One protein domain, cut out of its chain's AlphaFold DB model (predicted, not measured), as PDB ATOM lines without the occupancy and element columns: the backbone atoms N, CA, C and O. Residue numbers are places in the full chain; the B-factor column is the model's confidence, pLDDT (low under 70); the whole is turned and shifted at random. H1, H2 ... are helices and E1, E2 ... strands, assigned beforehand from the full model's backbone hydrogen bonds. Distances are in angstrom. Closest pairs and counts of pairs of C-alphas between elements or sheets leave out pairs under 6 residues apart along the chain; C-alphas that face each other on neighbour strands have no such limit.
ATOM      1  N   SER A 213      22.979   5.432  -1.666       58.62
ATOM      2  CA  SER A 213      22.738   5.531  -0.216       58.62
ATOM      3  C   SER A 213      23.908   6.214   0.504       58.62
ATOM      4  O   SER A 213      23.685   7.062   1.368       58.62
ATOM      5  N   GLU A 214      25.149   5.955   0.077       62.19
ATOM      6  CA  GLU A 214      26.345   6.607   0.632       62.19
ATOM      7  C   GLU A 214      26.330   8.134   0.400       62.19
ATOM      8  O   GLU A 214      26.718   8.907   1.278       62.19
ATOM      9  N   ILE A 215      25.800   8.589  -0.745       63.47
ATOM     10  CA  ILE A 215      25.583  10.016  -1.050       63.47
ATOM     11  C   ILE A 215      24.401  10.602  -0.252       63.47
ATOM     12  O   ILE A 215      24.494  11.734   0.236       63.47
ATOM     13  N   ALA A 216      23.300   9.863  -0.072       63.12
ATOM     14  CA  ALA A 216      22.159  10.318   0.735       63.12
ATOM     15  C   ALA A 216      22.557  10.545   2.208       63.12
ATOM     16  O   ALA A 216      22.251  11.588   2.784       63.12
ATOM     17  N   ASN A 217      23.350   9.634   2.781       75.81
ATOM     18  CA  ASN A 217      23.883   9.747   4.144       75.81
ATOM     19  C   ASN A 217      24.890  10.904   4.322       75.81
ATOM     20  O   ASN A 217      25.141  11.344   5.445       75.81
ATOM     21  N   ARG A 218      25.469  11.407   3.224       84.31
ATOM     22  CA  ARG A 218      26.421  12.533   3.179       84.31
ATOM     23  C   ARG A 218      25.786  13.893   2.868       84.31
ATOM     24  O   ARG A 218      26.513  14.882   2.782       84.31
ATOM     25  N   SER A 219      24.469  13.978   2.672       86.81
ATOM     26  CA  SER A 219      23.823  15.212   2.210       86.81
ATOM     27  C   SER A 219      22.761  15.774   3.157       86.81
ATOM     28  O   SER A 219      22.135  15.060   3.939       86.81
ATOM     29  N   VAL A 220      22.604  17.098   3.094       88.19
ATOM     30  CA  VAL A 220      21.706  17.925   3.907       88.19
ATOM     31  C   VAL A 220      20.807  18.716   2.961       88.19
ATOM     32  O   VAL A 220      21.297  19.356   2.030       88.19
ATOM     33  N   LEU A 221      19.501  18.678   3.191       87.44
ATOM     34  CA  LEU A 221      18.524  19.532   2.527       87.44
ATOM     35  C   LEU A 221      18.267  20.768   3.390       87.44
ATOM     36  O   LEU A 221      18.157  20.665   4.611       87.44
ATOM     37  N   VAL A 222      18.151  21.929   2.747       86.81
ATOM     38  CA  VAL A 222      17.784  23.201   3.384       86.81
ATOM     39  C   VAL A 222      16.538  23.746   2.698       86.81
ATOM     40  O   VAL A 222      16.516  23.857   1.474       86.81
ATOM     41  N   GLN A 223      15.520  24.094   3.484       84.75
ATOM     42  CA  GLN A 223      14.264  24.712   3.049       84.75
ATOM     43  C   GLN A 223      14.087  26.113   3.648       84.75
ATOM     44  O   GLN A 223      14.663  26.426   4.694       84.75
ATOM     45  N   GLY A 224      13.206  26.905   3.028       75.94
ATOM     46  CA  GLY A 224      12.845  28.251   3.482       75.94
ATOM     47  C   GLY A 224      13.682  29.345   2.819       75.94
ATOM     48  O   GLY A 224      13.939  30.373   3.433       75.94
ATOM     49  N   LEU A 225      14.154  29.120   1.589       80.81
ATOM     50  CA  LEU A 225      15.026  30.043   0.858       80.81
ATOM     51  C   LEU A 225      14.194  30.984  -0.027       80.81
ATOM     52  O   LEU A 225      13.890  30.645  -1.169       80.81
ATOM     53  N   SER A 226      13.837  32.181   0.453       70.56
ATOM     54  CA  SER A 226      13.138  33.156  -0.405       70.56
ATOM     55  C   SER A 226      14.063  33.643  -1.534       70.56
ATOM     56  O   SER A 226      15.120  34.206  -1.239       70.56
ATOM     57  N   PRO A 227      13.709  33.514  -2.829       65.19
ATOM     58  CA  PRO A 227      14.542  34.029  -3.928       65.19
ATOM     59  C   PRO A 227      14.644  35.569  -3.943       65.19
ATOM     60  O   PRO A 227      15.540  36.136  -4.580       65.19
ATOM     61  N   THR A 228      13.735  36.241  -3.231       61.00
ATOM     62  CA  THR A 228      13.549  37.694  -3.213       61.00
ATOM     63  C   THR A 228      13.778  38.222  -1.797       61.00
ATOM     64  O   THR A 228      13.189  37.711  -0.844       61.00
ATOM     65  N   TRP A 245      21.626  32.385  -3.158       79.81
ATOM     66  CA  TRP A 245      21.674  31.473  -2.012       79.81
ATOM     67  C   TRP A 245      22.868  30.520  -2.010       79.81
ATOM     68  O   TRP A 245      23.438  30.286  -0.947       79.81
ATOM     69  N   ALA A 246      23.314  30.040  -3.174       78.44
ATOM     70  CA  ALA A 246      24.504  29.193  -3.271       78.44
ATOM     71  C   ALA A 246      25.748  29.888  -2.680       78.44
ATOM     72  O   ALA A 246      26.437  29.317  -1.834       78.44
ATOM     73  N   LYS A 247      25.998  31.159  -3.038       80.31
ATOM     74  CA  LYS A 247      27.107  31.952  -2.471       80.31
ATOM     75  C   LYS A 247      26.911  32.262  -0.983       80.31
ATOM     76  O   LYS A 247      27.886  32.253  -0.231       80.31
ATOM     77  N   ALA A 248      25.677  32.525  -0.552       79.38
ATOM     78  CA  ALA A 248      25.354  32.835   0.841       79.38
ATOM     79  C   ALA A 248      25.575  31.635   1.777       79.38
ATOM     80  O   ALA A 248      26.314  31.740   2.761       79.38
ATOM     81  N   LEU A 249      25.006  30.478   1.423       81.56
ATOM     82  CA  LEU A 249      25.192  29.218   2.138       81.56
ATOM     83  C   LEU A 249      26.667  28.811   2.124       81.56
ATOM     84  O   LEU A 249      27.225  28.557   3.187       81.56
ATOM     85  N   HIS A 250      27.348  28.856   0.973       81.56
ATOM     86  CA  HIS A 250      28.773  28.512   0.898       81.56
ATOM     87  C   HIS A 250      29.644  29.409   1.804       81.56
ATOM     88  O   HIS A 250      30.562  28.910   2.456       81.56
ATOM     89  N   LEU A 269      35.707  20.219   0.310       62.12
ATOM     90  CA  LEU A 269      35.041  19.660   1.509       62.12
ATOM     91  C   LEU A 269      33.514  19.496   1.379       62.12
ATOM     92  O   LEU A 269      32.939  18.633   2.049       62.12
ATOM     93  N   PHE A 270      32.856  20.350   0.588       72.19
ATOM     94  CA  PHE A 270      31.402  20.350   0.416       72.19
ATOM     95  C   PHE A 270      30.974  21.020  -0.900       72.19
ATOM     96  O   PHE A 270      31.646  21.929  -1.388       72.19
ATOM     97  N   ASP A 271      29.826  20.594  -1.422       80.81
ATOM     98  CA  ASP A 271      29.144  21.128  -2.609       80.81
ATOM     99  C   ASP A 271      27.747  21.668  -2.237       80.81
ATOM    100  O   ASP A 271      27.163  21.230  -1.242       80.81
ATOM    101  N   VAL A 272      27.218  22.633  -3.000       83.44
ATOM    102  CA  VAL A 272      25.948  23.336  -2.727       83.44
ATOM    103  C   VAL A 272      25.141  23.522  -4.019       83.44
ATOM    104  O   VAL A 272      25.350  24.479  -4.764       83.44
ATOM    105  N   ALA A 273      24.163  22.645  -4.242       81.44
ATOM    106  CA  ALA A 273      23.224  22.714  -5.355       81.44
ATOM    107  C   ALA A 273      21.980  23.549  -4.992       81.44
ATOM    108  O   ALA A 273      21.316  23.297  -3.983       81.44
ATOM    109  N   TYR A 274      21.652  24.532  -5.834       80.81
ATOM    110  CA  TYR A 274      20.457  25.378  -5.742       80.81
ATOM    111  C   TYR A 274      20.083  25.902  -7.145       80.81
ATOM    112  O   TYR A 274      20.991  26.342  -7.857       80.81
ATOM    113  N   PRO A 275      18.792  25.942  -7.530       76.69
ATOM    114  CA  PRO A 275      17.628  25.436  -6.793       76.69
ATOM    115  C   PRO A 275      17.516  23.903  -6.840       76.69
ATOM    116  O   PRO A 275      18.117  23.251  -7.692       76.69
ATOM    117  N   VAL A 276      16.739  23.325  -5.921       78.62
ATOM    118  CA  VAL A 276      16.397  21.893  -5.896       78.62
ATOM    119  C   VAL A 276      14.898  21.736  -5.642       78.62
ATOM    120  O   VAL A 276      14.391  22.213  -4.631       78.62
ATOM    121  N   GLN A 277      14.194  21.042  -6.537       73.62
ATOM    122  CA  GLN A 277      12.771  20.736  -6.368       73.62
ATOM    123  C   GLN A 277      12.590  19.605  -5.340       73.62
ATOM    124  O   GLN A 277      13.254  18.571  -5.429       73.62
ATOM    125  N   LEU A 278      11.700  19.799  -4.363       70.50
ATOM    126  CA  LEU A 278      11.415  18.835  -3.293       70.50
ATOM    127  C   LEU A 278       9.955  18.368  -3.321       70.50
ATOM    128  O   LEU A 278       9.055  19.095  -3.736       70.50
ATOM    129  N   TYR A 279       9.720  17.141  -2.847       60.84
ATOM    130  CA  TYR A 279       8.399  16.513  -2.868       60.84
ATOM    131  C   TYR A 279       7.355  17.318  -2.076       60.84
ATOM    132  O   TYR A 279       7.478  17.488  -0.865       60.84
ATOM    133  N   GLY A 280       6.305  17.773  -2.765       56.22
ATOM    134  CA  GLY A 280       5.188  18.521  -2.178       56.22
ATOM    135  C   GLY A 280       5.394  20.034  -2.051       56.22
ATOM    136  O   GLY A 280       4.456  20.716  -1.652       56.22
ATOM    137  N   VAL A 281       6.564  20.575  -2.407       59.31
ATOM    138  CA  VAL A 281       6.807  22.028  -2.413       59.31
ATOM    139  C   VAL A 281       6.422  22.594  -3.781       59.31
ATOM    140  O   VAL A 281       7.044  22.266  -4.789       59.31
ATOM    141  N   THR A 282       5.395  23.444  -3.829       50.59
ATOM    142  CA  THR A 282       4.874  24.040  -5.077       50.59
ATOM    143  C   THR A 282       5.749  25.165  -5.639       50.59
ATOM    144  O   THR A 282       5.592  25.537  -6.799       50.59
ATOM    145  N   SER A 283       6.681  25.704  -4.847       55.41
ATOM    146  CA  SER A 283       7.630  26.745  -5.247       55.41
ATOM    147  C   SER A 283       9.018  26.160  -5.543       55.41
ATOM    148  O   SER A 283       9.776  25.785  -4.649       55.41
ATOM    149  N   GLU A 284       9.393  26.127  -6.825       50.59
ATOM    150  CA  GLU A 284      10.642  25.513  -7.321       50.59
ATOM    151  C   GLU A 284      11.939  26.154  -6.779       50.59
ATOM    152  O   GLU A 284      13.030  25.623  -6.964       50.59
ATOM    153  N   THR A 285      11.838  27.302  -6.107       55.06
ATOM    154  CA  THR A 285      12.958  28.159  -5.688       55.06
ATOM    155  C   THR A 285      13.302  28.097  -4.196       55.06
ATOM    156  O   THR A 285      14.278  28.731  -3.792       55.06
ATOM    157  N   SER A 286      12.544  27.349  -3.380       71.31
ATOM    158  CA  SER A 286      12.591  27.430  -1.903       71.31
ATOM    159  C   SER A 286      13.621  26.512  -1.210       71.31
ATOM    160  O   SER A 286      13.789  26.585   0.013       71.31
ATOM    161  N   ALA A 287      14.331  25.647  -1.950       81.06
ATOM    162  CA  ALA A 287      15.219  24.637  -1.360       81.06
ATOM    163  C   ALA A 287      16.582  24.456  -2.058       81.06
ATOM    164  O   ALA A 287      16.745  24.699  -3.255       81.06
ATOM    165  N   ALA A 288      17.566  24.008  -1.270       85.31
ATOM    166  CA  ALA A 288      18.932  23.683  -1.682       85.31
ATOM    167  C   ALA A 288      19.369  22.319  -1.123       85.31
ATOM    168  O   ALA A 288      18.923  21.903  -0.051       85.31
ATOM    169  N   LYS A 289      20.306  21.660  -1.811       87.06
ATOM    170  CA  LYS A 289      20.986  20.446  -1.341       87.06
ATOM    171  C   LYS A 289      22.474  20.721  -1.142       87.06
ATOM    172  O   LYS A 289      23.156  21.171  -2.057       87.06
ATOM    173  N   ILE A 290      22.983  20.391   0.036       88.12
ATOM    174  CA  ILE A 290      24.401  20.459   0.387       88.12
ATOM    175  C   ILE A 290      24.934  19.027   0.464       88.12
ATOM    176  O   ILE A 290      24.337  18.187   1.136       88.12
ATOM    177  N   THR A 291      26.060  18.735  -0.182       87.12
ATOM    178  CA  THR A 291      26.743  17.430  -0.075       87.12
ATOM    179  C   THR A 291      28.065  17.623   0.659       87.12
ATOM    180  O   THR A 291      28.826  18.518   0.307       87.12
ATOM    181  N   VAL A 292      28.344  16.819   1.688       86.00
ATOM    182  CA  VAL A 292      29.485  16.998   2.605       86.00
ATOM    183  C   VAL A 292      30.314  15.714   2.683       86.00
ATOM    184  O   VAL A 292      29.770  14.616   2.619       86.00
ATOM    185  N   SER A 293      31.634  15.830   2.851       82.38
ATOM    186  CA  SER A 293      32.557  14.681   2.853       82.38
ATOM    187  C   SER A 293      32.192  13.552   3.845       82.38
ATOM    188  O   SER A 293      32.326  12.374   3.505       82.38
ATOM    189  N   THR A 294      31.678  13.864   5.046       83.75
ATOM    190  CA  THR A 294      31.331  12.837   6.053       83.75
ATOM    191  C   THR A 294      29.896  12.950   6.596       83.75
ATOM    192  O   THR A 294      29.392  14.058   6.796       83.75
ATOM    193  N   PRO A 295      29.240  11.819   6.942       82.06
ATOM    194  CA  PRO A 295      27.897  11.826   7.534       82.06
ATOM    195  C   PRO A 295      27.860  12.478   8.929       82.06
ATOM    196  O   PRO A 295      26.852  13.068   9.315       82.06
ATOM    197  N   LYS A 296      28.972  12.436   9.684       82.75
ATOM    198  CA  LYS A 296      29.100  13.143  10.972       82.75
ATOM    199  C   LYS A 296      29.061  14.666  10.775       82.75
ATOM    200  O   LYS A 296      28.361  15.352  11.514       82.75
ATOM    201  N   GLN A 297      29.740  15.188   9.747       83.38
ATOM    202  CA  GLN A 297      29.636  16.602   9.371       83.38
ATOM    203  C   GLN A 297      28.244  16.949   8.828       83.38
ATOM    204  O   GLN A 297      27.747  18.015   9.164       83.38
ATOM    205  N   ALA A 298      27.589  16.071   8.058       83.56
ATOM    206  CA  ALA A 298      26.222  16.305   7.576       83.56
ATOM    207  C   ALA A 298      25.211  16.455   8.733       83.56
ATOM    208  O   ALA A 298      24.458  17.425   8.766       83.56
ATOM    209  N   ARG A 299      25.252  15.563   9.737       84.06
ATOM    210  CA  ARG A 299      24.413  15.677  10.948       84.06
ATOM    211  C   ARG A 299      24.708  16.946  11.748       84.06
ATOM    212  O   ARG A 299      23.772  17.647  12.125       84.06
ATOM    213  N   LYS A 300      25.989  17.284  11.962       84.75
ATOM    214  CA  LYS A 300      26.358  18.553  12.613       84.75
ATOM    215  C   LYS A 300      25.841  19.752  11.811       84.75
ATOM    216  O   LYS A 300      25.279  20.664  12.399       84.75
ATOM    217  N   LEU A 301      25.981  19.735  10.484       84.94
ATOM    218  CA  LEU A 301      25.577  20.840   9.618       84.94
ATOM    219  C   LEU A 301      24.054  21.044   9.582       84.94
ATOM    220  O   LEU A 301      23.611  22.183   9.491       84.94
ATOM    221  N   ALA A 302      23.257  19.976   9.692       85.56
ATOM    222  CA  ALA A 302      21.807  20.091   9.838       85.56
ATOM    223  C   ALA A 302      21.436  20.830  11.142       85.56
ATOM    224  O   ALA A 302      20.700  21.815  11.095       85.56
ATOM    225  N   LEU A 303      22.027  20.431  12.276       85.56
ATOM    226  CA  LEU A 303      21.868  21.124  13.566       85.56
ATOM    227  C   LEU A 303      22.408  22.567  13.530       85.56
ATOM    228  O   LEU A 303      21.800  23.470  14.094       85.56
ATOM    229  N   ASP A 304      23.522  22.808  12.832       84.00
ATOM    230  CA  ASP A 304      24.130  24.134  12.667       84.00
ATOM    231  C   ASP A 304      23.346  25.064  11.720       84.00
ATOM    232  O   ASP A 304      23.652  26.256  11.699       84.00
ATOM    233  N   LEU A 305      22.394  24.581  10.913       84.38
ATOM    234  CA  LEU A 305      21.634  25.405   9.954       84.38
ATOM    235  C   LEU A 305      20.143  25.538  10.295       84.38
ATOM    236  O   LEU A 305      19.533  26.546   9.941       84.38
ATOM    237  N   HIS A 306      19.555  24.554  10.973       85.31
ATOM    238  CA  HIS A 306      18.180  24.622  11.461       85.31
ATOM    239  C   HIS A 306      18.033  25.728  12.523       85.31
ATOM    240  O   HIS A 306      18.939  25.960  13.320       85.31
ATOM    241  N   GLY A 307      16.911  26.454  12.506       76.25
ATOM    242  CA  GLY A 307      16.638  27.521  13.478       76.25
ATOM    243  C   GLY A 307      17.302  28.866  13.159       76.25
ATOM    244  O   GLY A 307      17.041  29.858  13.836       76.25
ATOM    245  N   LYS A 308      18.174  28.944  12.141       81.56
ATOM    246  CA  LYS A 308      18.924  30.171  11.840       81.56
ATOM    247  C   LYS A 308      18.231  31.041  10.799       81.56
ATOM    248  O   LYS A 308      17.836  30.583   9.729       81.56
ATOM    249  N   ILE A 309      18.174  32.335  11.097       80.00
ATOM    250  CA  ILE A 309      17.762  33.382  10.165       80.00
ATOM    251  C   ILE A 309      18.988  33.777   9.332       80.00
ATOM    252  O   ILE A 309      19.966  34.296   9.871       80.00
ATOM    253  N   LEU A 310      18.946  33.560   8.015       76.94
ATOM    254  CA  LEU A 310      19.939  34.088   7.070       76.94
ATOM    255  C   LEU A 310      19.235  34.974   6.043       76.94
ATOM    256  O   LEU A 310      18.189  34.605   5.532       76.94
ATOM    257  N   GLN A 311      19.806  36.146   5.746       71.44
ATOM    258  CA  GLN A 311      19.303  37.096   4.732       71.44
ATOM    259  C   GLN A 311      17.780  37.339   4.767       71.44
ATOM    260  O   GLN A 311      17.138  37.420   3.724       71.44
ATOM    261  N   ALA A 312      17.219  37.466   5.973       69.69
ATOM    262  CA  ALA A 312      15.784  37.628   6.209       69.69
ATOM    263  C   ALA A 312      14.909  36.477   5.659       69.69
ATOM    264  O   ALA A 312      13.808  36.687   5.159       69.69
ATOM    265  N   SER A 313      15.387  35.236   5.772       73.75
ATOM    266  CA  SER A 313      14.576  34.020   5.645       73.75
ATOM    267  C   SER A 313      14.931  33.019   6.750       73.75
ATOM    268  O   SER A 313      16.083  32.949   7.187       73.75
ATOM    269  N   TYR A 314      13.934  32.269   7.225       77.50
ATOM    270  CA  TYR A 314      14.071  31.348   8.355       77.50
ATOM    271  C   TYR A 314      14.380  29.925   7.865       77.50
ATOM    272  O   TYR A 314      13.565  29.314   7.170       77.50
ATOM    273  N   LEU A 315      15.544  29.375   8.229       83.31
ATOM    274  CA  LEU A 315      16.024  28.114   7.660       83.31
ATOM    275  C   LEU A 315      15.590  26.866   8.441       83.31
ATOM    276  O   LEU A 315      15.722  26.753   9.661       83.31
ATOM    277  N   THR A 316      15.135  25.868   7.684       83.50
ATOM    278  CA  THR A 316      14.935  24.490   8.153       83.50
ATOM    279  C   THR A 316      15.964  23.601   7.464       83.50
ATOM    280  O   THR A 316      16.027  23.606   6.237       83.50
ATOM    281  N   ALA A 317      16.773  22.853   8.218       86.81
ATOM    282  CA  ALA A 317      17.813  21.988   7.660       86.81
ATOM    283  C   ALA A 317      17.726  20.569   8.233       86.81
ATOM    284  O   ALA A 317      17.487  20.387   9.425       86.81
ATOM    285  N   VAL A 318      17.902  19.571   7.369       88.69
ATOM    286  CA  VAL A 318      17.653  18.147   7.658       88.69
ATOM    287  C   VAL A 318      18.631  17.300   6.851       88.69
ATOM    288  O   VAL A 318      19.006  17.703   5.752       88.69
ATOM    289  N   THR A 319      19.037  16.117   7.315       89.12
ATOM    290  CA  THR A 319      19.767  15.203   6.421       89.12
ATOM    291  C   THR A 319      18.836  14.637   5.337       89.12
ATOM    292  O   THR A 319      17.628  14.502   5.543       89.12
ATOM    293  N   GLN A 320      19.376  14.298   4.159       86.50
ATOM    294  CA  GLN A 320      18.547  13.779   3.063       86.50
ATOM    295  C   GLN A 320      17.940  12.406   3.407       86.50
ATOM    296  O   GLN A 320      16.816  12.126   3.002       86.50
ATOM    297  N   TRP A 321      18.646  11.564   4.175       83.38
ATOM    298  CA  TRP A 321      18.145  10.231   4.538       83.38
ATOM    299  C   TRP A 321      16.862  10.313   5.388       83.38
ATOM    300  O   TRP A 321      15.921   9.569   5.119       83.38
ATOM    301  N   GLU A 322      16.797  11.243   6.351       84.62
ATOM    302  CA  GLU A 322      15.607  11.499   7.176       84.62
ATOM    303  C   GLU A 322      14.418  11.935   6.303       84.62
ATOM    304  O   GLU A 322      13.333  11.360   6.395       84.62
ATOM    305  N   TYR A 323      14.644  12.900   5.404       86.19
ATOM    306  CA  TYR A 323      13.621  13.422   4.492       86.19
ATOM    307  C   TYR A 323      13.071  12.334   3.550       86.19
ATOM    308  O   TYR A 323      11.853  12.138   3.451       86.19
ATOM    309  N   ASP A 324      13.963  11.570   2.911       84.25
ATOM    310  CA  ASP A 324      13.607  10.464   2.019       84.25
ATOM    311  C   ASP A 324      12.880   9.339   2.774       84.25
ATOM    312  O   ASP A 324      11.941   8.745   2.238       84.25
ATOM    313  N   ALA A 325      13.270   9.043   4.019       82.00
ATOM    314  CA  ALA A 325      12.603   8.047   4.855       82.00
ATOM    315  C   ALA A 325      11.158   8.461   5.180       82.00
ATOM    316  O   ALA A 325      10.242   7.652   5.018       82.00
ATOM    317  N   THR A 326      10.924   9.724   5.551       81.62
ATOM    318  CA  THR A 326       9.561  10.232   5.781       81.62
ATOM    319  C   THR A 326       8.732  10.312   4.502       81.62
ATOM    320  O   THR A 326       7.564   9.920   4.512       81.62
ATOM    321  N   THR A 327       9.341  10.689   3.372       82.12
ATOM    322  CA  THR A 327       8.674  10.672   2.059       82.12
ATOM    323  C   THR A 327       8.176   9.262   1.711       82.12
ATOM    324  O   THR A 327       7.044   9.110   1.254       82.12
ATOM    325  N   ARG A 328       8.972   8.215   1.990       79.69
ATOM    326  CA  ARG A 328       8.597   6.802   1.760       79.69
ATOM    327  C   ARG A 328       7.478   6.299   2.676       79.69
ATOM    328  O   ARG A 328       6.717   5.436   2.252       79.69
ATOM    329  N   GLN A 329       7.372   6.805   3.906       73.00
ATOM    330  CA  GLN A 329       6.261   6.474   4.815       73.00
ATOM    331  C   GLN A 329       4.945   7.142   4.384       73.00
ATOM    332  O   GLN A 329       3.870   6.580   4.587       73.00
ATOM    333  N   GLY A 330       5.028   8.318   3.757       70.69
ATOM    334  CA  GLY A 330       3.892   9.023   3.163       70.69
ATOM    335  C   GLY A 330       2.959   9.706   4.172       70.69
ATOM    336  O   GLY A 330       2.874   9.337   5.346       70.69
ATOM    337  N   LYS A 331       2.201  10.699   3.679       64.25
ATOM    338  CA  LYS A 331       1.356  11.620   4.474       64.25
ATOM    339  C   LYS A 331       0.245  10.959   5.322       64.25
ATOM    340  O   LYS A 331      -0.406  11.671   6.079       64.25
ATOM    341  N   ALA A 332       0.005   9.650   5.187       55.56
ATOM    342  CA  ALA A 332      -1.073   8.915   5.865       55.56
ATOM    343  C   ALA A 332      -0.603   7.844   6.874       55.56
ATOM    344  O   ALA A 332      -1.413   7.393   7.675       55.56
ATOM    345  N   ALA A 333       0.671   7.428   6.854       54.19
ATOM    346  CA  ALA A 333       1.203   6.422   7.789       54.19
ATOM    347  C   ALA A 333       2.347   6.958   8.670       54.19
ATOM    348  O   ALA A 333       2.517   6.505   9.803       54.19
ATOM    349  N   GLY A 334       3.093   7.965   8.200       56.53
ATOM    350  CA  GLY A 334       4.048   8.711   9.021       56.53
ATOM    351  C   GLY A 334       3.327   9.683   9.957       56.53
ATOM    352  O   GLY A 334       3.122  10.843   9.601       56.53
ATOM    353  N   GLY A 335       2.924   9.215  11.143       63.78
ATOM    354  CA  GLY A 335       2.118   9.960  12.123       63.78
ATOM    355  C   GLY A 335       2.843  11.123  12.817       63.78
ATOM    356  O   GLY A 335       3.028  11.072  14.032       63.78
ATOM    357  N   GLY A 336       3.232  12.141  12.044       80.31
ATOM    358  CA  GLY A 336       3.897  13.388  12.449       80.31
ATOM    359  C   GLY A 336       3.330  14.632  11.743       80.31
ATOM    360  O   GLY A 336       4.033  15.627  11.582       80.31
ATOM    361  N   ARG A 337       2.086  14.567  11.247       89.00
ATOM    362  CA  ARG A 337       1.394  15.680  10.575       89.00
ATOM    363  C   ARG A 337       0.382  16.316  11.528       89.00
ATOM    364  O   ARG A 337      -0.422  15.609  12.132       89.00
ATOM    365  N   LEU A 338       0.420  17.640  11.628       91.56
ATOM    366  CA  LEU A 338      -0.479  18.451  12.445       91.56
ATOM    367  C   LEU A 338      -1.372  19.326  11.563       91.56
ATOM    368  O   LEU A 338      -1.003  19.678  10.436       91.56
ATOM    369  N   MET A 339      -2.533  19.686  12.095       91.50
ATOM    370  CA  MET A 339      -3.442  20.683  11.548       91.50
ATOM    371  C   MET A 339      -3.405  21.915  12.453       91.50
ATOM    372  O   MET A 339      -3.609  21.813  13.656       91.50
ATOM    373  N   PHE A 340      -3.138  23.070  11.861       92.06
ATOM    374  CA  PHE A 340      -3.124  24.367  12.523       92.06
ATOM    375  C   PHE A 340      -4.408  25.103  12.137       92.06
ATOM    376  O   PHE A 340      -4.620  25.365  10.952       92.06
ATOM    377  N   ARG A 341      -5.280  25.389  13.108       91.31
ATOM    378  CA  ARG A 341      -6.606  26.012  12.943       91.31
ATOM    379  C   ARG A 341      -6.641  27.427  13.539       91.31
ATOM    380  O   ARG A 341      -5.742  27.824  14.277       91.31
ATOM    381  N   ASN A 342      -7.697  28.175  13.208       90.38
ATOM    382  CA  ASN A 342      -7.908  29.581  13.594       90.38
ATOM    383  C   ASN A 342      -6.769  30.531  13.160       90.38
ATOM    384  O   ASN A 342      -6.454  31.514  13.828       90.38
ATOM    385  N   LEU A 343      -6.145  30.237  12.020       88.50
ATOM    386  CA  LEU A 343      -5.139  31.108  11.423       88.50
ATOM    387  C   LEU A 343      -5.813  32.280  10.709       88.50
ATOM    388  O   LEU A 343      -6.935  32.156  10.214       88.50
ATOM    389  N   ASP A 344      -5.114  33.407  10.593       85.75
ATOM    390  CA  ASP A 344      -5.619  34.494   9.761       85.75
ATOM    391  C   ASP A 344      -5.555  34.139   8.263       85.75
ATOM    392  O   ASP A 344      -4.652  33.444   7.796       85.75
ATOM    393  N   PHE A 345      -6.522  34.629   7.491       85.50
ATOM    394  CA  PHE A 345      -6.649  34.344   6.064       85.50
ATOM    395  C   PHE A 345      -5.502  34.911   5.207       85.50
ATOM    396  O   PHE A 345      -5.319  34.454   4.075       85.50
ATOM    397  N   GLY A 346      -4.756  35.893   5.730       83.25
ATOM    398  CA  GLY A 346      -3.561  36.470   5.105       83.25
ATOM    399  C   GLY A 346      -2.223  35.856   5.548       83.25
ATOM    400  O   GLY A 346      -1.182  36.369   5.145       83.25
ATOM    401  N   ILE A 347      -2.217  34.810   6.385       85.50
ATOM    402  CA  ILE A 347      -0.979  34.243   6.949       85.50
ATOM    403  C   ILE A 347      -0.051  33.650   5.872       85.50
ATOM    404  O   ILE A 347      -0.500  32.975   4.940       85.50
ATOM    405  N   SER A 348       1.258  33.867   6.011       84.88
ATOM    406  CA  SER A 348       2.267  33.350   5.083       84.88
ATOM    407  C   SER A 348       2.942  32.063   5.579       84.88
ATOM    408  O   SER A 348       2.951  31.741   6.769       84.88
ATOM    409  N   GLU A 349       3.592  31.337   4.661       83.81
ATOM    410  CA  GLU A 349       4.456  30.201   5.018       83.81
ATOM    411  C   GLU A 349       5.622  30.637   5.928       83.81
ATOM    412  O   GLU A 349       6.060  29.863   6.776       83.81
ATOM    413  N   LEU A 350       6.110  31.880   5.796       83.81
ATOM    414  CA  LEU A 350       7.201  32.417   6.617       83.81
ATOM    415  C   LEU A 350       6.771  32.635   8.074       83.81
ATOM    416  O   LEU A 350       7.548  32.336   8.981       83.81
ATOM    417  N   ASP A 351       5.541  33.104   8.298       86.25
ATOM    418  CA  ASP A 351       4.979  33.296   9.641       86.25
ATOM    419  C   ASP A 351       4.902  31.945  10.363       86.25
ATOM    420  O   ASP A 351       5.507  31.760  11.421       86.25
ATOM    421  N   LEU A 352       4.283  30.947   9.715       87.19
ATOM    422  CA  LEU A 352       4.188  29.582  10.242       87.19
ATOM    423  C   LEU A 352       5.565  28.928  10.441       87.19
ATOM    424  O   LEU A 352       5.801  28.324  11.486       87.19
ATOM    425  N   ARG A 353       6.507  29.072   9.496       86.44
ATOM    426  CA  ARG A 353       7.882  28.565   9.679       86.44
ATOM    427  C   ARG A 353       8.589  29.217  10.860       86.44
ATOM    428  O   ARG A 353       9.377  28.536  11.503       86.44
ATOM    429  N   THR A 354       8.320  30.485  11.157       83.94
ATOM    430  CA  THR A 354       8.953  31.184  12.285       83.94
ATOM    431  C   THR A 354       8.383  30.710  13.625       83.94
ATOM    432  O   THR A 354       9.153  30.478  14.551       83.94
ATOM    433  N   CYS A 355       7.070  30.471  13.722       85.38
ATOM    434  CA  CYS A 355       6.456  29.924  14.938       85.38
ATOM    435  C   CYS A 355       6.824  28.451  15.193       85.38
ATOM    436  O   CYS A 355       7.007  28.054  16.340       85.38
ATOM    437  N   VAL A 356       6.880  27.626  14.140       87.19
ATOM    438  CA  VAL A 356       6.819  26.154  14.256       87.19
ATOM    439  C   VAL A 356       8.192  25.471  14.134       87.19
ATOM    440  O   VAL A 356       8.370  24.345  14.598       87.19
ATOM    441  N   SER A 357       9.201  26.142  13.573       84.00
ATOM    442  CA  SER A 357      10.560  25.592  13.417       84.00
ATOM    443  C   SER A 357      11.274  25.283  14.734       84.00
ATOM    444  O   SER A 357      12.072  24.350  14.775       84.00
ATOM    445  N   GLN A 358      10.998  26.037  15.803       85.06
ATOM    446  CA  GLN A 358      11.691  25.912  17.092       85.06
ATOM    447  C   GLN A 358      11.480  24.553  17.784       85.06
ATOM    448  O   GLN A 358      12.292  24.158  18.615       85.06
ATOM    449  N   TYR A 359      10.419  23.820  17.424       88.44
ATOM    450  CA  TYR A 359      10.122  22.490  17.967       88.44
ATOM    451  C   TYR A 359      10.808  21.355  17.188       88.44
ATOM    452  O   TYR A 359      10.988  20.269  17.740       88.44
ATOM    453  N   GLY A 360      11.216  21.590  15.932       85.94
ATOM    454  CA  GLY A 360      12.003  20.636  15.145       85.94
ATOM    455  C   GLY A 360      11.884  20.751  13.614       85.94
ATOM    456  O   GLY A 360      11.179  21.614  13.080       85.94
ATOM    457  N   PRO A 361      12.584  19.870  12.870       87.31
ATOM    458  CA  PRO A 361      12.640  19.883  11.410       87.31
ATOM    459  C   PRO A 361      11.296  19.572  10.727       87.31
ATOM    460  O   PRO A 361      10.714  18.489  10.862       87.31
ATOM    461  N   ILE A 362      10.859  20.529   9.909       88.06
ATOM    462  CA  ILE A 362       9.652  20.480   9.077       88.06
ATOM    463  C   ILE A 362       9.969  19.826   7.718       88.06
ATOM    464  O   ILE A 362      10.966  20.156   7.078       88.06
ATOM    465  N   HIS A 363       9.090  18.934   7.258       86.31
ATOM    466  CA  HIS A 363       9.117  18.321   5.926       86.31
ATOM    467  C   HIS A 363       8.458  19.217   4.869       86.31
ATOM    468  O   HIS A 363       9.016  19.452   3.800       86.31
ATOM    469  N   SER A 364       7.240  19.688   5.140       85.88
ATOM    470  CA  SER A 364       6.428  20.472   4.201       85.88
ATOM    471  C   SER A 364       5.277  21.168   4.926       85.88
ATOM    472  O   SER A 364       4.758  20.629   5.907       85.88
ATOM    473  N   ILE A 365       4.845  22.316   4.402       88.19
ATOM    474  CA  ILE A 365       3.689  23.078   4.886       88.19
ATOM    475  C   ILE A 365       2.692  23.193   3.730       88.19
ATOM    476  O   ILE A 365       3.016  23.761   2.692       88.19
ATOM    477  N   ASP A 366       1.488  22.649   3.908       86.50
ATOM    478  CA  ASP A 366       0.391  22.772   2.949       86.50
ATOM    479  C   ASP A 366      -0.594  23.843   3.474       86.50
ATOM    480  O   ASP A 366      -1.283  23.595   4.465       86.50
ATOM    481  N   ILE A 367      -0.696  25.016   2.831       89.00
ATOM    482  CA  ILE A 367      -1.727  26.035   3.140       89.00
ATOM    483  C   ILE A 367      -2.810  25.996   2.048       89.00
ATOM    484  O   ILE A 367      -2.545  26.433   0.925       89.00
ATOM    485  N   PRO A 368      -4.029  25.492   2.320       87.00
ATOM    486  CA  PRO A 368      -5.111  25.500   1.342       87.00
ATOM    487  C   PRO A 368      -5.589  26.925   1.038       87.00
ATOM    488  O   PRO A 368      -6.073  27.638   1.920       87.00
ATOM    489  N   GLN A 369      -5.485  27.325  -0.229       84.00
ATOM    490  CA  GLN A 369      -6.020  28.588  -0.738       84.00
ATOM    491  C   GLN A 369      -7.377  28.362  -1.421       84.00
ATOM    492  O   GLN A 369      -7.612  27.322  -2.038       84.00
ATOM    493  N   THR A 370      -8.270  29.344  -1.327       75.06
ATOM    494  CA  THR A 370      -9.510  29.412  -2.109       75.06
ATOM    495  C   THR A 370      -9.291  30.301  -3.332       75.06
ATOM    496  O   THR A 370      -8.882  31.456  -3.213       75.06
ATOM    497  N   THR A 371      -9.601  29.765  -4.510       63.16
ATOM    498  CA  THR A 371      -9.655  30.494  -5.782       63.16
ATOM    499  C   THR A 371     -11.109  30.846  -6.095       63.16
ATOM    500  O   THR A 371     -11.793  30.104  -6.798       63.16
ATOM    501  N   ALA A 372     -11.603  31.948  -5.531       53.12
ATOM    502  CA  ALA A 372     -12.942  32.452  -5.831       53.12
ATOM    503  C   ALA A 372     -12.920  33.247  -7.156       53.12
ATOM    504  O   ALA A 372     -12.185  34.234  -7.243       53.12
ATOM    505  N   ARG A 383      -6.887  33.691  -1.399       73.50
ATOM    506  CA  ARG A 383      -7.023  33.854   0.058       73.50
ATOM    507  C   ARG A 383      -6.883  32.503   0.763       73.50
ATOM    508  O   ARG A 383      -7.427  31.504   0.288       73.50
ATOM    509  N   GLY A 384      -6.168  32.450   1.889       79.38
ATOM    510  CA  GLY A 384      -6.053  31.230   2.695       79.38
ATOM    511  C   GLY A 384      -7.398  30.811   3.301       79.38
ATOM    512  O   GLY A 384      -8.285  31.642   3.479       79.38
ATOM    513  N   ARG A 385      -7.561  29.527   3.645       81.38
ATOM    514  CA  ARG A 385      -8.792  28.988   4.270       81.38
ATOM    515  C   ARG A 385      -8.834  29.065   5.808       81.38
ATOM    516  O   ARG A 385      -9.685  28.430   6.417       81.38
ATOM    517  N   GLY A 386      -7.927  29.807   6.446       85.81
ATOM    518  CA  GLY A 386      -7.868  29.945   7.915       85.81
ATOM    519  C   GLY A 386      -7.314  28.719   8.662       85.81
ATOM    520  O   GLY A 386      -7.371  28.649   9.890       85.81
ATOM    521  N   PHE A 387      -6.757  27.749   7.933       91.44
ATOM    522  CA  PHE A 387      -6.034  26.606   8.487       91.44
ATOM    523  C   PHE A 387      -4.879  26.180   7.572       91.44
ATOM    524  O   PHE A 387      -4.864  26.503   6.382       91.44
ATOM    525  N   ALA A 388      -3.919  25.441   8.124       91.06
ATOM    526  CA  ALA A 388      -2.774  24.880   7.407       91.06
ATOM    527  C   ALA A 388      -2.429  23.478   7.931       91.06
ATOM    528  O   ALA A 388      -2.753  23.132   9.065       91.06
ATOM    529  N   PHE A 389      -1.731  22.676   7.128       91.44
ATOM    530  CA  PHE A 389      -1.144  21.413   7.574       91.44
ATOM    531  C   PHE A 389       0.378  21.518   7.602       91.44
ATOM    532  O   PHE A 389       0.991  21.828   6.582       91.44
ATOM    533  N   VAL A 390       0.996  21.182   8.732       90.81
ATOM    534  CA  VAL A 390       2.459  21.088   8.851       90.81
ATOM    535  C   VAL A 390       2.833  19.625   9.041       90.81
ATOM    536  O   VAL A 390       2.288  18.942   9.907       90.81
ATOM    537  N   TRP A 391       3.757  19.123   8.227       89.31
ATOM    538  CA  TRP A 391       4.314  17.783   8.387       89.31
ATOM    539  C   TRP A 391       5.715  17.889   8.987       89.31
ATOM    540  O   TRP A 391       6.601  18.481   8.373       89.31
ATOM    541  N   PHE A 392       5.916  17.331  10.181       90.50
ATOM    542  CA  PHE A 392       7.230  17.171  10.803       90.50
ATOM    543  C   PHE A 392       7.894  15.866  10.382       90.50
ATOM    544  O   PHE A 392       7.232  14.878  10.066       90.50
ATOM    545  N   ILE A 393       9.223  15.853  10.456       87.00
ATOM    546  CA  ILE A 393      10.030  14.683  10.101       87.00
ATOM    547  C   ILE A 393      10.109  13.661  11.247       87.00
ATOM    548  O   ILE A 393      10.262  12.465  11.005       87.00
ATOM    549  N   ARG A 394       9.927  14.091  12.502       87.31
ATOM    550  CA  ARG A 394       9.813  13.199  13.668       87.31
ATOM    551  C   ARG A 394       8.492  13.440  14.391       87.31
ATOM    552  O   ARG A 394       8.099  14.583  14.613       87.31
ATOM    553  N   ARG A 395       7.836  12.356  14.817       87.06
ATOM    554  CA  ARG A 395       6.605  12.414  15.630       87.06
ATOM    555  C   ARG A 395       6.824  13.127  16.968       87.06
ATOM    556  O   ARG A 395       5.940  13.841  17.417       87.06
ATOM    557  N   GLU A 396       8.001  12.959  17.565       88.94
ATOM    558  CA  GLU A 396       8.405  13.612  18.819       88.94
ATOM    559  C   GLU A 396       8.407  15.144  18.708       88.94
ATOM    560  O   GLU A 396       8.011  15.833  19.641       88.94
ATOM    561  N   ASP A 397       8.818  15.686  17.561       88.94
ATOM    562  CA  ASP A 397       8.838  17.136  17.332       88.94
ATOM    563  C   ASP A 397       7.435  17.668  17.015       88.94
ATOM    564  O   ASP A 397       7.071  18.751  17.468       88.94
ATOM    565  N   ALA A 398       6.608  16.872  16.322       89.88
ATOM    566  CA  ALA A 398       5.183  17.165  16.161       89.88
ATOM    567  C   ALA A 398       4.452  17.214  17.513       89.88
ATOM    568  O   ALA A 398       3.614  18.083  17.717       89.88
ATOM    569  N   GLN A 399       4.782  16.324  18.451       90.69
ATOM    570  CA  GLN A 399       4.198  16.354  19.790       90.69
ATOM    571  C   GLN A 399       4.612  17.620  20.563       90.69
ATOM    572  O   GLN A 399       3.744  18.325  21.063       90.69
ATOM    573  N   LYS A 400       5.899  17.993  20.558       91.00
ATOM    574  CA  LYS A 400       6.362  19.251  21.182       91.00
ATOM    575  C   LYS A 400       5.716  20.495  20.562       91.00
ATOM    576  O   LYS A 400       5.455  21.466  21.263       91.00
ATOM    577  N   ALA A 401       5.470  20.481  19.252       90.06
ATOM    578  CA  ALA A 401       4.778  21.567  18.562       90.06
ATOM    579  C   ALA A 401       3.279  21.619  18.897       90.06
ATOM    580  O   ALA A 401       2.730  22.708  19.020       90.06
ATOM    581  N   LEU A 402       2.629  20.465  19.076       90.50
ATOM    582  CA  LEU A 402       1.253  20.378  19.563       90.50
ATOM    583  C   LEU A 402       1.134  20.967  20.975       90.50
ATOM    584  O   LEU A 402       0.288  21.821  21.207       90.50
ATOM    585  N   GLU A 403       2.011  20.552  21.886       89.31
ATOM    586  CA  GLU A 403       2.026  21.000  23.284       89.31
ATOM    587  C   GLU A 403       2.407  22.485  23.411       89.31
ATOM    588  O   GLU A 403       1.795  23.216  24.183       89.31
ATOM    589  N   GLY A 404       3.399  22.955  22.646       86.56
ATOM    590  CA  GLY A 404       3.988  24.281  22.842       86.56
ATOM    591  C   GLY A 404       3.541  25.397  21.891       86.56
ATOM    592  O   GLY A 404       3.895  26.552  22.155       86.56
ATOM    593  N   ALA A 405       2.868  25.103  20.770       86.94
ATOM    594  CA  ALA A 405       2.382  26.122  19.819       86.94
ATOM    595  C   ALA A 405       0.863  26.351  19.882       86.94
ATOM    596  O   ALA A 405       0.391  27.395  19.428       86.94
ATOM    597  N   ASN A 406       0.109  25.408  20.450       90.94
ATOM    598  CA  ASN A 406      -1.307  25.588  20.751       90.94
ATOM    599  C   ASN A 406      -1.481  26.757  21.739       90.94
ATOM    600  O   ASN A 406      -0.746  26.859  22.717       90.94
ATOM    601  N   GLY A 407      -2.410  27.671  21.459       84.88
ATOM    602  CA  GLY A 407      -2.656  28.861  22.281       84.88
ATOM    603  C   GLY A 407      -1.845  30.117  21.915       84.88
ATOM    604  O   GLY A 407      -2.172  31.197  22.402       84.88
ATOM    605  N   ARG A 408      -0.831  30.045  21.037       86.44
ATOM    606  CA  ARG A 408      -0.035  31.236  20.656       86.44
ATOM    607  C   ARG A 408      -0.824  32.223  19.784       86.44
ATOM    608  O   ARG A 408      -1.490  31.810  18.834       86.44
ATOM    609  N   LYS A 409      -0.686  33.533  20.026       87.62
ATOM    610  CA  LYS A 409      -1.179  34.581  19.109       87.62
ATOM    611  C   LYS A 409      -0.295  34.647  17.855       87.62
ATOM    612  O   LYS A 409       0.924  34.748  17.970       87.62
ATOM    613  N   VAL A 410      -0.889  34.632  16.656       86.38
ATOM    614  CA  VAL A 410      -0.166  34.809  15.376       86.38
ATOM    615  C   VAL A 410      -0.943  35.727  14.423       86.38
ATOM    616  O   VAL A 410      -2.177  35.728  14.403       86.38
ATOM    617  N   TRP A 411      -0.213  36.511  13.625       87.12
ATOM    618  CA  TRP A 411      -0.744  37.468  12.649       87.12
ATOM    619  C   TRP A 411       0.026  37.438  11.314       87.12
ATOM    620  O   TRP A 411       1.175  36.986  11.282       87.12
ATOM    621  N   PRO A 412      -0.570  37.917  10.203       85.81
ATOM    622  CA  PRO A 412       0.138  38.070   8.933       85.81
ATOM    623  C   PRO A 412       1.352  38.997   9.078       85.81
ATOM    624  O   PRO A 412       1.213  40.134   9.525       85.81
ATOM    625  N   GLY A 413       2.537  38.527   8.684       80.88
ATOM    626  CA  GLY A 413       3.785  39.293   8.783       80.88
ATOM    627  C   GLY A 413       4.570  39.113  10.089       80.88
ATOM    628  O   GLY A 413       5.694  39.615  10.168       80.88
ATOM    629  N   TYR A 414       4.054  38.350  11.063       81.19
ATOM    630  CA  TYR A 414       4.762  37.957  12.292       81.19
ATOM    631  C   TYR A 414       6.208  37.494  12.030       81.19
ATOM    632  O   TYR A 414       7.143  37.909  12.714       81.19
ATOM    633  N   GLY A 415       6.417  36.666  11.001       76.12
ATOM    634  CA  GLY A 415       7.733  36.147  10.637       76.12
ATOM    635  C   GLY A 415       8.679  37.227  10.109       76.12
ATOM    636  O   GLY A 415       9.880  37.168  10.364       76.12
ATOM    637  N   GLN A 416       8.158  38.250   9.422       78.56
ATOM    638  CA  GLN A 416       8.962  39.389   8.972       78.56
ATOM    639  C   GLN A 416       9.342  40.299  10.152       78.56
ATOM    640  O   GLN A 416      10.497  40.718  10.236       78.56
ATOM    641  N   GLU A 417       8.419  40.549  11.084       77.12
ATOM    642  CA  GLU A 417       8.672  41.363  12.280       77.12
ATOM    643  C   GLU A 417       9.664  40.683  13.238       77.12
ATOM    644  O   GLU A 417      10.648  41.299  13.649       77.12
ATOM    645  N   HIS A 418       9.503  39.380  13.491       74.75
ATOM    646  CA  HIS A 418      10.444  38.566  14.269       74.75
ATOM    647  C   HIS A 418      11.857  38.546  13.662       74.75
ATOM    648  O   HIS A 418      12.857  38.514  14.385       74.75
ATOM    649  N   ILE A 419      11.959  38.590  12.330       73.50
ATOM    650  CA  ILE A 419      13.232  38.693  11.611       73.50
ATOM    651  C   ILE A 419      13.857  40.090  11.751       73.50
ATOM    652  O   ILE A 419      15.074  40.181  11.916       73.50
ATOM    653  N   THR A 420      13.071  41.173  11.711       73.12
ATOM    654  CA  THR A 420      13.600  42.538  11.892       73.12
ATOM    655  C   THR A 420      13.975  42.856  13.338       73.12
ATOM    656  O   THR A 420      14.956  43.562  13.558       73.12
ATOM    657  N   SER A 421      13.245  42.307  14.310       68.50
ATOM    658  CA  SER A 421      13.428  42.568  15.746       68.50
ATOM    659  C   SER A 421      14.308  41.523  16.449       68.50
ATOM    660  O   SER A 421      14.300  41.415  17.673       68.50
ATOM    661  N   ALA A 422      15.062  40.726  15.680       63.09
ATOM    662  CA  ALA A 422      16.040  39.745  16.165       63.09
ATOM    663  C   ALA A 422      15.514  38.736  17.216       63.09
ATOM    664  O   ALA A 422      16.282  38.239  18.036       63.09
ATOM    665  N   GLY A 423      14.217  38.406  17.174       60.00
ATOM    666  CA  GLY A 423      13.560  37.504  18.128       60.00
ATOM    667  C   GLY A 423      12.981  38.162  19.388       60.00
ATOM    668  O   GLY A 423      12.338  37.469  20.169       60.00
ATOM    669  N   GLN A 424      13.127  39.479  19.578       54.53
ATOM    670  CA  GLN A 424      12.337  40.230  20.560       54.53
ATOM    671  C   GLN A 424      11.128  40.868  19.868       54.53
ATOM    672  O   GLN A 424      11.189  41.987  19.363       54.53
ATOM    673  N   VAL A 425      10.021  40.128  19.832       59.84
ATOM    674  CA  VAL A 425       8.695  40.648  19.473       59.84
ATOM    675  C   VAL A 425       7.882  40.678  20.758       59.84
ATOM    676  O   VAL A 425       7.688  39.628  21.368       59.84
ATOM    677  N   ARG A 432      -4.648  36.208  16.041       85.19
ATOM    678  CA  ARG A 432      -5.587  35.129  16.370       85.19
ATOM    679  C   ARG A 432      -4.865  34.066  17.191       85.19
ATOM    680  O   ARG A 432      -3.697  33.779  16.930       85.19
ATOM    681  N   VAL A 433      -5.566  33.476  18.155       88.44
ATOM    682  CA  VAL A 433      -5.065  32.342  18.940       88.44
ATOM    683  C   VAL A 433      -5.044  31.095  18.057       88.44
ATOM    684  O   VAL A 433      -6.093  30.587  17.655       88.44
ATOM    685  N   MET A 434      -3.841  30.625  17.744       89.00
ATOM    686  CA  MET A 434      -3.559  29.437  16.946       89.00
ATOM    687  C   MET A 434      -3.956  28.172  17.714       89.00
ATOM    688  O   MET A 434      -3.424  27.906  18.791       89.00
ATOM    689  N   ALA A 435      -4.852  27.369  17.140       90.31
ATOM    690  CA  ALA A 435      -5.177  26.039  17.653       90.31
ATOM    691  C   ALA A 435      -4.380  24.970  16.890       90.31
ATOM    692  O   ALA A 435      -4.216  25.083  15.671       90.31
ATOM    693  N   VAL A 436      -3.883  23.939  17.576       92.81
ATOM    694  CA  VAL A 436      -3.080  22.865  16.960       92.81
ATOM    695  C   VAL A 436      -3.660  21.499  17.314       92.81
ATOM    696  O   VAL A 436      -3.918  21.213  18.477       92.81
ATOM    697  N   ASP A 437      -3.828  20.643  16.306       91.88
ATOM    698  CA  ASP A 437      -4.387  19.293  16.422       91.88
ATOM    699  C   ASP A 437      -3.566  18.275  15.607       91.88
ATOM    700  O   ASP A 437      -2.825  18.632  14.686       91.88
ATOM    701  N   TRP A 438      -3.741  16.974  15.865       89.88
ATOM    702  CA  TRP A 438      -3.234  15.927  14.968       89.88
ATOM    703  C   TRP A 438      -4.037  15.894  13.657       89.88
ATOM    704  O   TRP A 438      -5.263  15.809  13.669       89.88
ATOM    705  N   ALA A 439      -3.356  15.892  12.506       85.50
ATOM    706  CA  ALA A 439      -4.025  15.813  11.208       85.50
ATOM    707  C   ALA A 439      -4.463  14.371  10.896       85.50
ATOM    708  O   ALA A 439      -3.689  13.581  10.350       85.50
ATOM    709  N   LEU A 440      -5.712  14.036  11.228       78.75
ATOM    710  CA  LEU A 440      -6.328  12.750  10.894       78.75
ATOM    711  C   LEU A 440      -6.451  12.552   9.370       78.75
ATOM    712  O   LEU A 440      -6.707  13.491   8.611       78.75
ATOM    713  N   GLY A 441      -6.292  11.308   8.905       74.31
ATOM    714  CA  GLY A 441      -6.663  10.928   7.540       74.31
ATOM    715  C   GLY A 441      -8.186  10.920   7.389       74.31
ATOM    716  O   GLY A 441      -8.881  10.627   8.354       74.31
ATOM    717  N   LYS A 442      -8.729  11.197   6.192       73.12
ATOM    718  CA  LYS A 442     -10.190  11.340   5.981       73.12
ATOM    719  C   LYS A 442     -11.016  10.197   6.602       73.12
ATOM    720  O   LYS A 442     -11.993  10.466   7.283       73.12
ATOM    721  N   ARG A 443     -10.574   8.948   6.431       72.88
ATOM    722  CA  ARG A 443     -11.217   7.748   6.998       72.88
ATOM    723  C   ARG A 443     -11.157   7.679   8.529       72.88
ATOM    724  O   ARG A 443     -12.072   7.156   9.157       72.88
TER     725      ARG A 443
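This is residues 213 to 228, 245 to 250, 269 to 372, 383 to 425 and 432 to 443 of the 976 residues of an uncharacterized protein of Mixia osmundae (strain CBS 9802 / IAM 14324 / JCM 22182 / KY 12970) (UniProt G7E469). Two lobes of like build stand side by side, each an antiparallel four-stranded sheet with two helices over one face: H2 and H3 over the sheet E2 E3 E1 E4, H5 and H6 over the sheet E6 E7 E5 E8. H4 bridges the lobes, and H7 packs on H5 of the second. The printed part has 181 residues with seven named helices and eight named strands, in the order H1 E1 H2 E2 E3 H3 E4 H4 E5 H5 E6 E7 H6 H7 E8. The class is mixed, helices and strands; the whole is compact, with a radius of gyration of the C-alphas of 16.1 A and spans of 46 by 41 by 33 A.

H1, residues 213 to 216, begins with C-alpha 213 at (22.738, 5.531, -0.216). Then come E1, 219 to 223; H2, 245 to 250; E2, 270 to 273; E3, 287 to 292, 16.7 A long; H3, 295 to 305, 15.1 A; E4, 316 to 319; and H4, 320 to 329, 14.4 A. The second lobe has E5, 337 to 341; H5, 349 to 359, 16.1 A; E6, 362 to 366; E7, 388 to 392; H6, 395 to 405, 14.9 A; H7, 414 to 420; and E8, 435 to 438, with C-alpha 438 at (-3.234, 15.927, 14.968).

H1 and H4 are close but not clearly touching, C-alphas 216 and 320 being closest at 5.5 A. In the first sheet, N 271 and O 291 of the hairpin E2 and E3 (2.9 A), N 220 and O 290 of E1 and E3 (2.8 A), and N 221 and O 318 of E1 and E4 (2.8 A) are within hydrogen-bond range. H2 and H3 are on the same face, at heights over the sheet of 8.6 A and 7.1 A; H4 is on the opposite face, over none of the strands. In the second sheet such pairs are N 363 and O 391 of E6 and E7 (2.8 A), N 338 and O 390 of E5 and E7 (2.9 A), and N 339 and O 437 of E5 and E8 (2.8 A). H5 and H6 are on the same face of it, making two layers, helices on one face of a sheet, and H4 only grazes it. E3, H3, E4 and E5, H5, E6 are split strand-helix-strand units, same-way strands with another between, E1 and E7, and right-handed crossovers. H5 touches H7, C-alphas 351 and 415 being closest at 4.1 A, and H6, C-alphas 359 and 401 at 5.5 A. Every O i to N i+4 pair is within range in H2, H3, H4, H6 and H7, 5 of 7 in H5; H1 is too short for one.

The two C-alphas farthest apart, of Leu 269 and Ala 372, are 50.2 A apart. Four cuts leave gaps between C-alphas 228 and 245 (10.3 A), 250 and 269 (10.9 A), 372 and 383 (8.5 A), and 425 and 432 (15.6 A). Of the links printed whole, E2 to E3 is long. Mean pLDDT of the printed part is 80.2; 27 residues are under 70, among them 279 to 285 and 331 to 335.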